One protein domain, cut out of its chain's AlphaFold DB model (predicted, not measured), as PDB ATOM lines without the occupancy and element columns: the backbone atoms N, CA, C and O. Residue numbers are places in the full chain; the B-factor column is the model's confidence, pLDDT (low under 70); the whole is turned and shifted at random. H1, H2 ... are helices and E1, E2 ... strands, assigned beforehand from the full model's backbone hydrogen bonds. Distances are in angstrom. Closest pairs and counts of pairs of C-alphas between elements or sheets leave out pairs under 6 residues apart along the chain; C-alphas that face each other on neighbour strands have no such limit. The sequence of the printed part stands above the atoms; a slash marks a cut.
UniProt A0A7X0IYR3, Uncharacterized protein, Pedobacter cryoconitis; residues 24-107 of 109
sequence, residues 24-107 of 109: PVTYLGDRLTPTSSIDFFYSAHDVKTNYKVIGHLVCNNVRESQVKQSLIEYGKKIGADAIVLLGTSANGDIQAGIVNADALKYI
ATOM      1  N   PRO A  24     114.550 100.375 125.438       80.06
ATOM      2  CA  PRO A  24     113.527  99.539 126.076       80.06
ATOM      3  C   PRO A  24     112.780  98.644 125.063       80.06
ATOM      4  O   PRO A  24     111.572  98.434 125.173       80.06
ATOM      5  N   VAL A  25     113.478  98.171 124.028       87.19
ATOM      6  CA  VAL A  25     112.912  97.428 122.900       87.19
ATOM      7  C   VAL A  25     113.470  96.012 122.906       87.19
ATOM      8  O   VAL A  25     114.681  95.803 122.802       87.19
ATOM      9  N   THR A  26     112.572  95.040 123.009       91.00
ATOM     10  CA  THR A  26     112.884  93.622 122.822       91.00
ATOM     11  C   THR A  26     112.701  93.272 121.353       91.00
ATOM     12  O   THR A  26     111.757  93.740 120.723       91.00
ATOM     13  N   TYR A  27     113.603  92.458 120.807       92.38
ATOM     14  CA  TYR A  27     113.581  92.064 119.404       92.38
ATOM     15  C   TYR A  27     113.776  90.568 119.234       92.38
ATOM     16  O   TYR A  27     114.676  89.987 119.845       92.38
ATOM     17  N   LEU A  28     112.973  89.983 118.350       95.00
ATOM     18  CA  LEU A  28     113.069  88.595 117.933       95.00
ATOM     19  C   LEU A  28     113.096  88.526 116.405       95.00
ATOM     20  O   LEU A  28     112.097  88.833 115.760       95.00
ATOM     21  N   GLY A  29     114.223  88.107 115.831       95.38
ATOM     22  CA  GLY A  29     114.364  87.945 114.386       95.38
ATOM     23  C   GLY A  29     115.803  88.045 113.893       95.38
ATOM     24  O   GLY A  29     116.756  88.038 114.680       95.38
ATOM     25  N   ASP A  30     115.942  88.171 112.578       94.19
ATOM     26  CA  ASP A  30     117.218  88.260 111.872       94.19
ATOM     27  C   ASP A  30     117.855  89.640 112.067       94.19
ATOM     28  O   ASP A  30     117.176  90.668 112.068       94.19
ATOM     29  N   ARG A  31     119.181  89.696 112.209       94.56
ATOM     30  CA  ARG A  31     119.931  90.959 112.226       94.56
ATOM     31  C   ARG A  31     120.646  91.130 110.899       94.56
ATOM     32  O   ARG A  31     121.449  90.283 110.515       94.56
ATOM     33  N   LEU A  32     120.363  92.234 110.224       94.19
ATOM     34  CA  LEU A  32     120.963  92.593 108.947       94.19
ATOM     35  C   LEU A  32     121.907  93.783 109.116       94.19
ATOM     36  O   LEU A  32     122.107  94.305 110.215       94.19
ATOM     37  N   THR A  33     122.514  94.209 108.013       93.19
ATOM     38  CA  THR A  33     123.388  95.380 107.986       93.19
ATOM     39  C   THR A  33     122.618  96.627 108.434       93.19
ATOM     40  O   THR A  33     121.551  96.889 107.871       93.19
ATOM     41  N   PRO A  34     123.141  97.407 109.401       94.69
ATOM     42  CA  PRO A  34     122.469  98.601 109.893       94.69
ATOM     43  C   PRO A  34     122.099  99.590 108.787       94.69
ATOM     44  O   PRO A  34     122.841  99.768 107.818       94.69
ATOM     45  N   THR A  35     120.964 100.260 108.959       94.75
ATOM     46  CA  THR A  35     120.414 101.235 108.008       94.75
ATOM     47  C   THR A  35     120.417 102.644 108.598       94.75
ATOM     48  O   THR A  35     120.486 102.844 109.812       94.75
ATOM     49  N   SER A  36     120.380 103.658 107.734       92.31
ATOM     50  CA  SER A  36     120.395 105.069 108.141       92.31
ATOM     51  C   SER A  36     118.993 105.654 108.341       92.31
ATOM     52  O   SER A  36     118.805 106.536 109.189       92.31
ATOM     53  N   SER A  37     118.006 105.152 107.598       94.62
ATOM     54  CA  SER A  37     116.611 105.597 107.591       94.62
ATOM     55  C   SER A  37     115.656 104.433 107.838       94.62
ATOM     56  O   SER A  37     115.962 103.296 107.497       94.62
ATOM     57  N   ILE A  38     114.507 104.746 108.436       96.56
ATOM     58  CA  ILE A  38     113.406 103.813 108.678       96.56
ATOM     59  C   ILE A  38     112.122 104.512 108.266       96.56
ATOM     60  O   ILE A  38     111.821 105.586 108.798       96.56
ATOM     61  N   ASP A  39     111.360 103.879 107.384       96.94
ATOM     62  CA  ASP A  39     109.981 104.278 107.129       96.94
ATOM     63  C   ASP A  39     109.086 103.728 108.243       96.94
ATOM     64  O   ASP A  39     109.194 102.567 108.632       96.94
ATOM     65  N   PHE A  40     108.216 104.565 108.802       95.19
ATOM     66  CA  PHE A  40     107.381 104.186 109.940       95.19
ATOM     67  C   PHE A  40     105.908 104.221 109.553       95.19
ATOM     68  O   PHE A  40     105.379 105.283 109.217       95.19
ATOM     69  N   PHE A  41     105.247 103.076 109.659       96.19
ATOM     70  CA  PHE A  41     103.863 102.879 109.254       96.19
ATOM     71  C   PHE A  41     103.002 102.428 110.436       96.19
ATOM     72  O   PHE A  41     103.454 101.709 111.328       96.19
ATOM     73  N   TYR A  42     101.731 102.829 110.421       93.12
ATOM     74  CA  TYR A  42     100.737 102.395 111.409       93.12
ATOM     75  C   TYR A  42      99.946 101.163 110.954       93.12
ATOM     76  O   TYR A  42      99.211 100.582 111.744       93.12
ATOM     77  N   SER A  43     100.083 100.773 109.683       94.00
ATOM     78  CA  SER A  43      99.414  99.618 109.093       94.00
ATOM     79  C   SER A  43     100.271  99.014 107.989       94.00
ATOM     80  O   SER A  43     100.886  99.728 107.196       94.00
ATOM     81  N   ALA A  44     100.255  97.687 107.884       93.69
ATOM     82  CA  ALA A  44     100.914  96.963 106.799       93.69
ATOM     83  C   ALA A  44     100.341  97.322 105.413       93.69
ATOM     84  O   ALA A  44     101.045  97.225 104.413       93.69
ATOM     85  N   HIS A  45      99.083  97.777 105.351       94.56
ATOM     86  CA  HIS A  45      98.401  98.171 104.109       94.56
ATOM     87  C   HIS A  45      98.965  99.460 103.487       94.56
ATOM     88  O   HIS A  45      98.789  99.720 102.288       94.56
ATOM     89  N   ASP A  46      99.643 100.276 104.295       96.25
ATOM     90  CA  ASP A  46     100.247 101.529 103.848       96.25
ATOM     91  C   ASP A  46     101.609 101.298 103.180       96.25
ATOM     92  O   ASP A  46     102.080 102.154 102.431       96.25
ATOM     93  N   VAL A  47     102.206 100.119 103.375       95.75
ATOM     94  CA  VAL A  47     103.476  99.743 102.754       95.75
ATOM     95  C   VAL A  47     103.231  99.380 101.290       95.75
ATOM     96  O   VAL A  47     102.562  98.397 100.983       95.75
ATOM     97  N   LYS A  48     103.750 100.200 100.369       94.88
ATOM     98  CA  LYS A  48     103.559 100.016  98.915       94.88
ATOM     99  C   LYS A  48     104.678  99.234  98.231       94.88
ATOM    100  O   LYS A  48     104.502  98.778  97.108       94.88
ATOM    101  N   THR A  49     105.809  99.087  98.904       94.44
ATOM    102  CA  THR A  49     106.980  98.363  98.404       94.44
ATOM    103  C   THR A  49     106.901  96.903  98.832       94.44
ATOM    104  O   THR A  49     106.499  96.633  99.957       94.44
ATOM    105  N   ASN A  50     107.327  95.961  97.989       95.94
ATOM    106  CA  ASN A  50     107.457  94.559  98.393       95.94
ATOM    107  C   ASN A  50     108.455  94.411  99.552       95.94
ATOM    108  O   ASN A  50     109.536  95.009  99.549       95.94
ATOM    109  N   TYR A  51     108.105  93.603 100.551       96.62
ATOM    110  CA  TYR A  51     108.910  93.455 101.760       96.62
ATOM    111  C   TYR A  51     108.879  92.038 102.328       96.62
ATOM    112  O   TYR A  51     107.983  91.242 102.052       96.62
ATOM    113  N   LYS A  52     109.865  91.757 103.181       96.69
ATOM    114  CA  LYS A  52     109.918  90.595 104.067       96.69
ATOM    115  C   LYS A  52     109.932  91.077 105.519       96.69
ATOM    116  O   LYS A  52     110.687  91.987 105.857       96.69
ATOM    117  N   VAL A  53     109.148  90.440 106.386       97.62
ATOM    118  CA  VAL A  53     109.274  90.610 107.842       97.62
ATOM    119  C   VAL A  53     110.575  89.942 108.293       97.62
ATOM    120  O   VAL A  53     110.781  88.752 108.049       97.62
ATOM    121  N   ILE A  54     111.471  90.714 108.909       97.25
ATOM    122  CA  ILE A  54     112.762  90.220 109.418       97.25
ATOM    123  C   ILE A  54     112.748  89.983 110.925       97.25
ATOM    124  O   ILE A  54     113.605  89.262 111.428       97.25
ATOM    125  N   GLY A  55     111.762  90.531 111.634       96.62
ATOM    126  CA  GLY A  55     111.549  90.232 113.040       96.62
ATOM    127  C   GLY A  55     110.454  91.068 113.681       96.62
ATOM    128  O   GLY A  55     109.869  91.949 113.054       96.62
ATOM    129  N   HIS A  56     110.228  90.795 114.958       96.56
ATOM    130  CA  HIS A  56     109.187  91.400 115.778       96.56
ATOM    131  C   HIS A  56     109.813  92.209 116.913       96.56
ATOM    132  O   HIS A  56     110.781  91.782 117.549       96.56
ATOM    133  N   LEU A  57     109.255  93.388 117.157       93.38
ATOM    134  CA  LEU A  57     109.687  94.370 118.140       93.38
ATOM    135  C   LEU A  57     108.598  94.531 119.201       93.38
ATOM    136  O   LEU A  57     107.421  94.690 118.878       93.38
ATOM    137  N   VAL A  58     109.008  94.557 120.465       91.38
ATOM    138  CA  VAL A  58     108.131  94.845 121.604       91.38
ATOM    139  C   VAL A  58     108.733  95.993 122.398       91.38
ATOM    140  O   VAL A  58     109.881  95.909 122.838       91.38
ATOM    141  N   CYS A  59     107.977  97.073 122.578       88.56
ATOM    142  CA  CYS A  59     108.389  98.232 123.359       88.56
ATOM    143  C   CYS A  59     107.460  98.422 124.558       88.56
ATOM    144  O   CYS A  59     106.261  98.651 124.399       88.56
ATOM    145  N   ASN A  60     108.039  98.369 125.755       80.12
ATOM    146  CA  ASN A  60     107.331  98.622 127.005       80.12
ATOM    147  C   ASN A  60     107.543 100.095 127.367       80.12
ATOM    148  O   ASN A  60     108.494 100.422 128.080       80.12
ATOM    149  N   ASN A  61     106.737 101.008 126.818       69.44
ATOM    150  CA  ASN A  61     106.870 102.430 127.140       69.44
ATOM    151  C   ASN A  61     105.518 103.160 127.135       69.44
ATOM    152  O   ASN A  61     104.651 102.936 126.298       69.44
ATOM    153  N   VAL A  62     105.384 104.061 128.106       63.38
ATOM    154  CA  VAL A  62     104.196 104.830 128.486       63.38
ATOM    155  C   VAL A  62     103.949 106.030 127.558       63.38
ATOM    156  O   VAL A  62     102.828 106.524 127.475       63.38
ATOM    157  N   ARG A  63     104.981 106.531 126.855       72.81
ATOM    158  CA  ARG A  63     104.880 107.749 126.024       72.81
ATOM    159  C   ARG A  63     105.051 107.440 124.538       72.81
ATOM    160  O   ARG A  63     106.130 107.052 124.098       72.81
ATOM    161  N   GLU A  64     104.012 107.716 123.755       70.56
ATOM    162  CA  GLU A  64     103.938 107.441 122.311       70.56
ATOM    163  C   GLU A  64     105.141 107.981 121.513       70.56
ATOM    164  O   GLU A  64     105.745 107.260 120.715       70.56
ATOM    165  N   SER A  65     105.561 109.224 121.771       73.00
ATOM    166  CA  SER A  65     106.697 109.839 121.069       73.00
ATOM    167  C   SER A  65     108.023 109.119 121.332       73.00
ATOM    168  O   SER A  65     108.853 108.995 120.429       73.00
ATOM    169  N   GLN A  66     108.208 108.592 122.544       83.50
ATOM    170  CA  GLN A  66     109.402 107.837 122.916       83.50
ATOM    171  C   GLN A  66     109.382 106.426 122.328       83.50
ATOM    172  O   GLN A  66     110.435 105.930 121.928       83.50
ATOM    173  N   VAL A  67     108.205 105.798 122.231       86.81
ATOM    174  CA  VAL A  67     108.041 104.493 121.569       86.81
ATOM    175  C   VAL A  67     108.480 104.590 120.114       86.81
ATOM    176  O   VAL A  67     109.346 103.829 119.686       86.81
ATOM    177  N   LYS A  68     107.938 105.558 119.364       89.69
ATOM    178  CA  LYS A  68     108.262 105.724 117.941       89.69
ATOM    179  C   LYS A  68     109.760 105.918 117.722       89.69
ATOM    180  O   LYS A  68     110.350 105.230 116.892       89.69
ATOM    181  N   GLN A  69     110.382 106.820 118.481       90.81
ATOM    182  CA  GLN A  69     111.818 107.063 118.362       90.81
ATOM    183  C   GLN A  69     112.640 105.821 118.738       90.81
ATOM    184  O   GLN A  69     113.558 105.464 118.003       90.81
ATOM    185  N   SER A  70     112.275 105.121 119.817       91.19
ATOM    186  CA  SER A  70     112.975 103.904 120.254       91.19
ATOM    187  C   SER A  70     112.896 102.795 119.208       91.19
ATOM    188  O   SER A  70     113.905 102.151 118.923       91.19
ATOM    189  N   LEU A  71     111.719 102.591 118.609       92.75
ATOM    190  CA  LEU A  71     111.520 101.620 117.537       92.75
ATOM    191  C   LEU A  71     112.357 101.987 116.310       92.75
ATOM    192  O   LEU A  71     113.073 101.130 115.808       92.75
ATOM    193  N   ILE A  72     112.342 103.251 115.873       93.75
ATOM    194  CA  ILE A  72     113.152 103.719 114.735       93.75
ATOM    195  C   ILE A  72     114.647 103.504 114.996       93.75
ATOM    196  O   ILE A  72     115.347 102.939 114.157       93.75
ATOM    197  N   GLU A  73     115.156 103.936 116.150       93.00
ATOM    198  CA  GLU A  73     116.573 103.781 116.489       93.00
ATOM    199  C   GLU A  73     116.984 102.311 116.586       93.00
ATOM    200  O   GLU A  73     118.065 101.939 116.121       93.00
ATOM    201  N   TYR A  74     116.124 101.462 117.149       93.50
ATOM    202  CA  TYR A  74     116.380 100.028 117.207       93.50
ATOM    203  C   TYR A  74     116.321  99.386 115.816       93.50
ATOM    204  O   TYR A  74     117.215  98.617 115.468       93.50
ATOM    205  N   GLY A  75     115.336  99.759 114.994       95.25
ATOM    206  CA  GLY A  75     115.173  99.327 113.603       95.25
ATOM    207  C   GLY A  75     116.423  99.566 112.765       95.25
ATOM    208  O   GLY A  75     116.902  98.657 112.087       95.25
ATOM    209  N   LYS A  76     117.020 100.758 112.899       95.44
ATOM    210  CA  LYS A  76     118.300 101.091 112.258       95.44
ATOM    211  C   LYS A  76     119.412 100.129 112.662       95.44
ATOM    212  O   LYS A  76     120.160  99.660 111.809       95.44
ATOM    213  N   LYS A  77     119.511  99.806 113.957       93.94
ATOM    214  CA  LYS A  77     120.544  98.902 114.498       93.94
ATOM    215  C   LYS A  77     120.396  97.464 113.996       93.94
ATOM    216  O   LYS A  77     121.408  96.786 113.849       93.94
ATOM    217  N   ILE A  78     119.170  96.995 113.757       95.06
ATOM    218  CA  ILE A  78     118.904  95.633 113.255       95.06
ATOM    219  C   ILE A  78     118.860  95.531 111.728       95.06
ATOM    220  O   ILE A  78     118.746  94.428 111.199       95.06
ATOM    221  N   GLY A  79     118.971  96.658 111.022       95.56
ATOM    222  CA  GLY A  79     119.030  96.691 109.564       95.56
ATOM    223  C   GLY A  79     117.675  96.617 108.861       95.56
ATOM    224  O   GLY A  79     117.620  96.211 107.696       95.56
ATOM    225  N   ALA A  80     116.598  97.002 109.547       97.25
ATOM    226  CA  ALA A  80     115.279  97.167 108.944       97.25
ATOM    227  C   ALA A  80     115.269  98.356 107.968       97.25
ATOM    228  O   ALA A  80     116.020  99.309 108.147       97.25
ATOM    229  N   ASP A  81     114.409  98.315 106.957       97.31
ATOM    230  CA  ASP A  81     114.123  99.467 106.091       97.31
ATOM    231  C   ASP A  81     112.814 100.159 106.506       97.31
ATOM    232  O   ASP A  81     112.667 101.370 106.344       97.31
ATOM    233  N   ALA A  82     111.886  99.406 107.106       97.38
ATOM    234  CA  ALA A  82     110.627  99.930 107.612       97.38
ATOM    235  C   ALA A  82     110.188  99.259 108.915       97.38
ATOM    236  O   ALA A  82     110.613  98.150 109.241       97.38
ATOM    237  N   ILE A  83     109.314  99.944 109.649       97.19
ATOM    238  CA  ILE A  83     108.627  99.430 110.831       97.19
ATOM    239  C   ILE A  83     107.127  99.623 110.655       97.19
ATOM    240  O   ILE A  83     106.684 100.711 110.285       97.19
ATOM    241  N   VAL A  84     106.353  98.589 110.971       97.06
ATOM    242  CA  VAL A  84     104.887  98.638 110.996       97.06
ATOM    243  C   VAL A  84     104.406  98.388 112.416       97.06
ATOM    244  O   VAL A  84     104.755  97.375 113.013       97.06
ATOM    245  N   LEU A  85     103.582  99.279 112.962       93.56
ATOM    246  CA  LEU A  85     102.891  99.013 114.223       93.56
ATOM    247  C   LEU A  85     101.802  97.956 114.030       93.56
ATOM    248  O   LEU A  85     100.974  98.064 113.130       93.56
ATOM    249  N   LEU A  86     101.792  96.958 114.911       90.50
ATOM    250  CA  LEU A  86     100.762  95.918 114.940       90.50
ATOM    251  C   LEU A  86      99.633  96.253 115.914       90.50
ATOM    252  O   LEU A  86      98.494  95.839 115.722       90.50
ATOM    253  N   GLY A  87      99.947  97.001 116.970       84.69
ATOM    254  CA  GLY A  87      98.973  97.433 117.959       84.69
ATOM    255  C   GLY A  87      99.584  97.628 119.339       84.69
ATOM    256  O   GLY A  87     100.781  97.429 119.559       84.69
ATOM    257  N   THR A  88      98.724  98.011 120.276       80.19
ATOM    258  CA  THR A  88      99.064  98.164 121.689       80.19
ATOM    259  C   THR A  88      98.221  97.209 122.527       80.19
ATOM    260  O   THR A  88      97.042  97.005 122.239       80.19
ATOM    261  N   SER A  89      98.819  96.595 123.542       70.75
ATOM    262  CA  SER A  89      98.096  95.860 124.580       70.75
ATOM    263  C   SER A  89      98.249  96.592 125.903       70.75
ATOM    264  O   SER A  89      99.361  96.919 126.322       70.75
ATOM    265  N   ALA A  90      97.121  96.846 126.563       63.03
ATOM    266  CA  ALA A  90      97.111  97.289 127.944       63.03
ATOM    267  C   ALA A  90      97.227  96.049 128.835       63.03
ATOM    268  O   ALA A  90      96.326  95.209 128.851       63.03
ATOM    269  N   ASN A  91      98.324  95.930 129.580       58.19
ATOM    270  CA  ASN A  91      98.297  95.089 130.772       58.19
ATOM    271  C   ASN A  91      97.421  95.798 131.815       58.19
ATOM    272  O   ASN A  91      97.315  97.018 131.777       58.19
ATOM    273  N   GLY A  92      96.774  95.053 132.719       55.06
ATOM    274  CA  GLY A  92      95.749  95.552 133.658       55.06
ATOM    275  C   GLY A  92      96.092  96.804 134.493       55.06
ATOM    276  O   GLY A  92      95.191  97.373 135.100       55.06
ATOM    277  N   ASP A  93      97.344  97.268 134.475       55.19
ATOM    278  CA  ASP A  93      97.754  98.604 134.899       55.19
ATOM    279  C   ASP A  93      97.690  99.601 133.729       55.19
ATOM    280  O   ASP A  93      98.535  99.624 132.832       55.19
ATOM    281  N   ILE A  94      96.692 100.484 133.791       54.97
ATOM    282  CA  ILE A  94      96.217 101.451 132.778       54.97
ATOM    283  C   ILE A  94      97.303 102.434 132.255       54.97
ATOM    284  O   ILE A  94      97.034 103.267 131.395       54.97
ATOM    285  N   GLN A  95      98.551 102.349 132.725       54.84
ATOM    286  CA  GLN A  95      99.620 103.309 132.428       54.84
ATOM    287  C   GLN A  95     100.816 102.721 131.659       54.84
ATOM    288  O   GLN A  95     101.648 103.493 131.201       54.84
ATOM    289  N   ALA A  96     100.932 101.403 131.465       57.31
ATOM    290  CA  ALA A  96     102.060 100.804 130.737       57.31
ATOM    291  C   ALA A  96     101.580 100.028 129.501       57.31
ATOM    292  O   ALA A  96     101.361  98.819 129.548       57.31
ATOM    293  N   GLY A  97     101.404 100.738 128.384       72.44
ATOM    294  CA  GLY A  97     101.096 100.110 127.099       72.44
ATOM    295  C   GLY A  97     102.291  99.320 126.563       72.44
ATOM    296  O   GLY A  97     103.404  99.844 126.485       72.44
ATOM    297  N   ILE A  98     102.060  98.062 126.186       81.44
ATOM    298  CA  ILE A  98     103.011  97.270 125.402       81.44
ATOM    299  C   ILE A  98     102.718  97.530 123.933       81.44
ATOM    300  O   ILE A  98     101.624  97.222 123.460       81.44
ATOM    301  N   VAL A  99     103.695  98.060 123.205       88.62
ATOM    302  CA  VAL A  99     103.572  98.321 121.771       88.62
ATOM    303  C   VAL A  99     104.299  97.241 120.986       88.62
ATOM    304  O   VAL A  99     105.501  97.040 121.167       88.62
ATOM    305  N   ASN A 100     103.568  96.576 120.094       91.88
ATOM    306  CA  ASN A 100     104.097  95.552 119.201       91.88
ATOM    307  C   ASN A 100     104.280  96.130 117.796       91.88
ATOM    308  O   ASN A 100     103.416  96.860 117.297       91.88
ATOM    309  N   ALA A 101     105.392  95.792 117.152       94.94
ATOM    310  CA  ALA A 101     105.701  96.231 115.799       94.94
ATOM    311  C   ALA A 101     106.483  95.169 115.023       94.94
ATOM    312  O   ALA A 101     107.218  94.381 115.612       94.94
ATOM    313  N   ASP A 102     106.389  95.208 113.701       97.44
ATOM    314  CA  ASP A 102     107.197  94.393 112.800       97.44
ATOM    315  C   ASP A 102     108.332  95.211 112.205       97.44
ATOM    316  O   ASP A 102     108.144  96.352 111.779       97.44
ATOM    317  N   ALA A 103     109.514  94.605 112.153       97.69
ATOM    318  CA  ALA A 103     110.661  95.097 111.414       97.69
ATOM    319  C   ALA A 103     110.647  94.487 110.011       97.69
ATOM    320  O   ALA A 103     110.635  93.263 109.852       97.69
ATOM    321  N   LEU A 104     110.672  95.336 108.990       97.62
ATOM    322  CA  LEU A 104     110.584  94.934 107.593       97.62
ATOM    323  C   LEU A 104     111.886  95.231 106.857       97.62
ATOM    324  O   LEU A 104     112.548  96.240 107.113       97.62
ATOM    325  N   LYS A 105     112.216  94.380 105.888       97.50
ATOM    326  CA  LYS A 105     113.254  94.624 104.888       97.50
ATOM    327  C   LYS A 105     112.620  94.690 103.510       97.50
ATOM    328  O   LYS A 105     111.856  93.791 103.154       97.50
ATOM    329  N   TYR A 106     112.935  95.724 102.741       96.44
ATOM    330  CA  TYR A 106     112.435  95.823 101.378       96.44
ATOM    331  C   TYR A 106     113.136  94.807 100.485       96.44
ATOM    332  O   TYR A 106     114.356  94.621 100.545       96.44
ATOM    333  N   ILE A 107     112.345  94.141  99.653       94.44
ATOM    334  CA  ILE A 107     112.856  93.236  98.632       94.44
ATOM    335  C   ILE A 107     113.163  94.115  97.424       94.44
ATOM    336  O   ILE A 107     112.268  94.754  96.876       94.44
TER     337      ILE A 107
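What this domain is: This is residues 24 to 107 of the 109 residues of an uncharacterized protein of Pedobacter cryoconitis (UniProt A0A7X0IYR3). A strongly twisted sheet of five strands curls round one helix, H1, which covers one of its faces; the long hairpin E4 and E5 runs along the longest axis. The printed part has 84 residues, with E1, E2, E3, H1, E4 and E5 in that order. The sheet's order is E1, E3, E5, E4, E2, mixed, and the class is mixed, helices and strands. The whole is compact, with a radius of gyration of the C-alphas of 12.3 A, yet elongated, spanning 39 by 24 by 20 A.

Where its parts are: Find C-alpha 25 at (112.912, 97.428, 122.900), where E1 begins; it runs to residue 29. E2 is residues 39 to 41. E3, residues 51 to 60, measures 25.8 A and bends by 60 degrees at residue 54. H1, residues 64 to 78, begins at (103.938, 107.441, 122.311) and measures 21.1 A. E4, residues 82 to 90, measures 24.6 A; E5, residues 97 to 106, measures 28.4 A and ends at (112.435, 95.823, 101.378).

How they stand to each other: Start at edge strand E1, antiparallel to E3 at 150 degrees, with N 26 and O 58 2.8 A apart. E3 and E5 are antiparallel at 159 degrees; look at N 57 and O 101, 2.7 A. E5 and E4, a hairpin, are antiparallel at 162 degrees, with N 102 and O 84 at 2.8 A. E4 and edge strand E2 are parallel at 36 degrees, with N 83 and O 39 at 2.8 A. H1 is on the sheet; its closest C-alphas to E3 are Val 67 and Cys 59, 6.5 A, and to E5 Gly 75 and Ala 103, 6.6 A. E3, H1 and E4 form a split strand-helix-strand unit, two strands running the same way with E5 between them, and its crossover is right-handed. With H1 on one face, the sheet and helix make two layers. In H1 every O i to N i+4 pair is within hydrogen-bond range.

The domain as a whole: The C-alphas farthest apart, Asp 93 and Ile 107, are 39.7 A apart. The printed part has no cut, and no link is long. Look for pLDDT under 70 at residues 61 to 62 and 90 to 96.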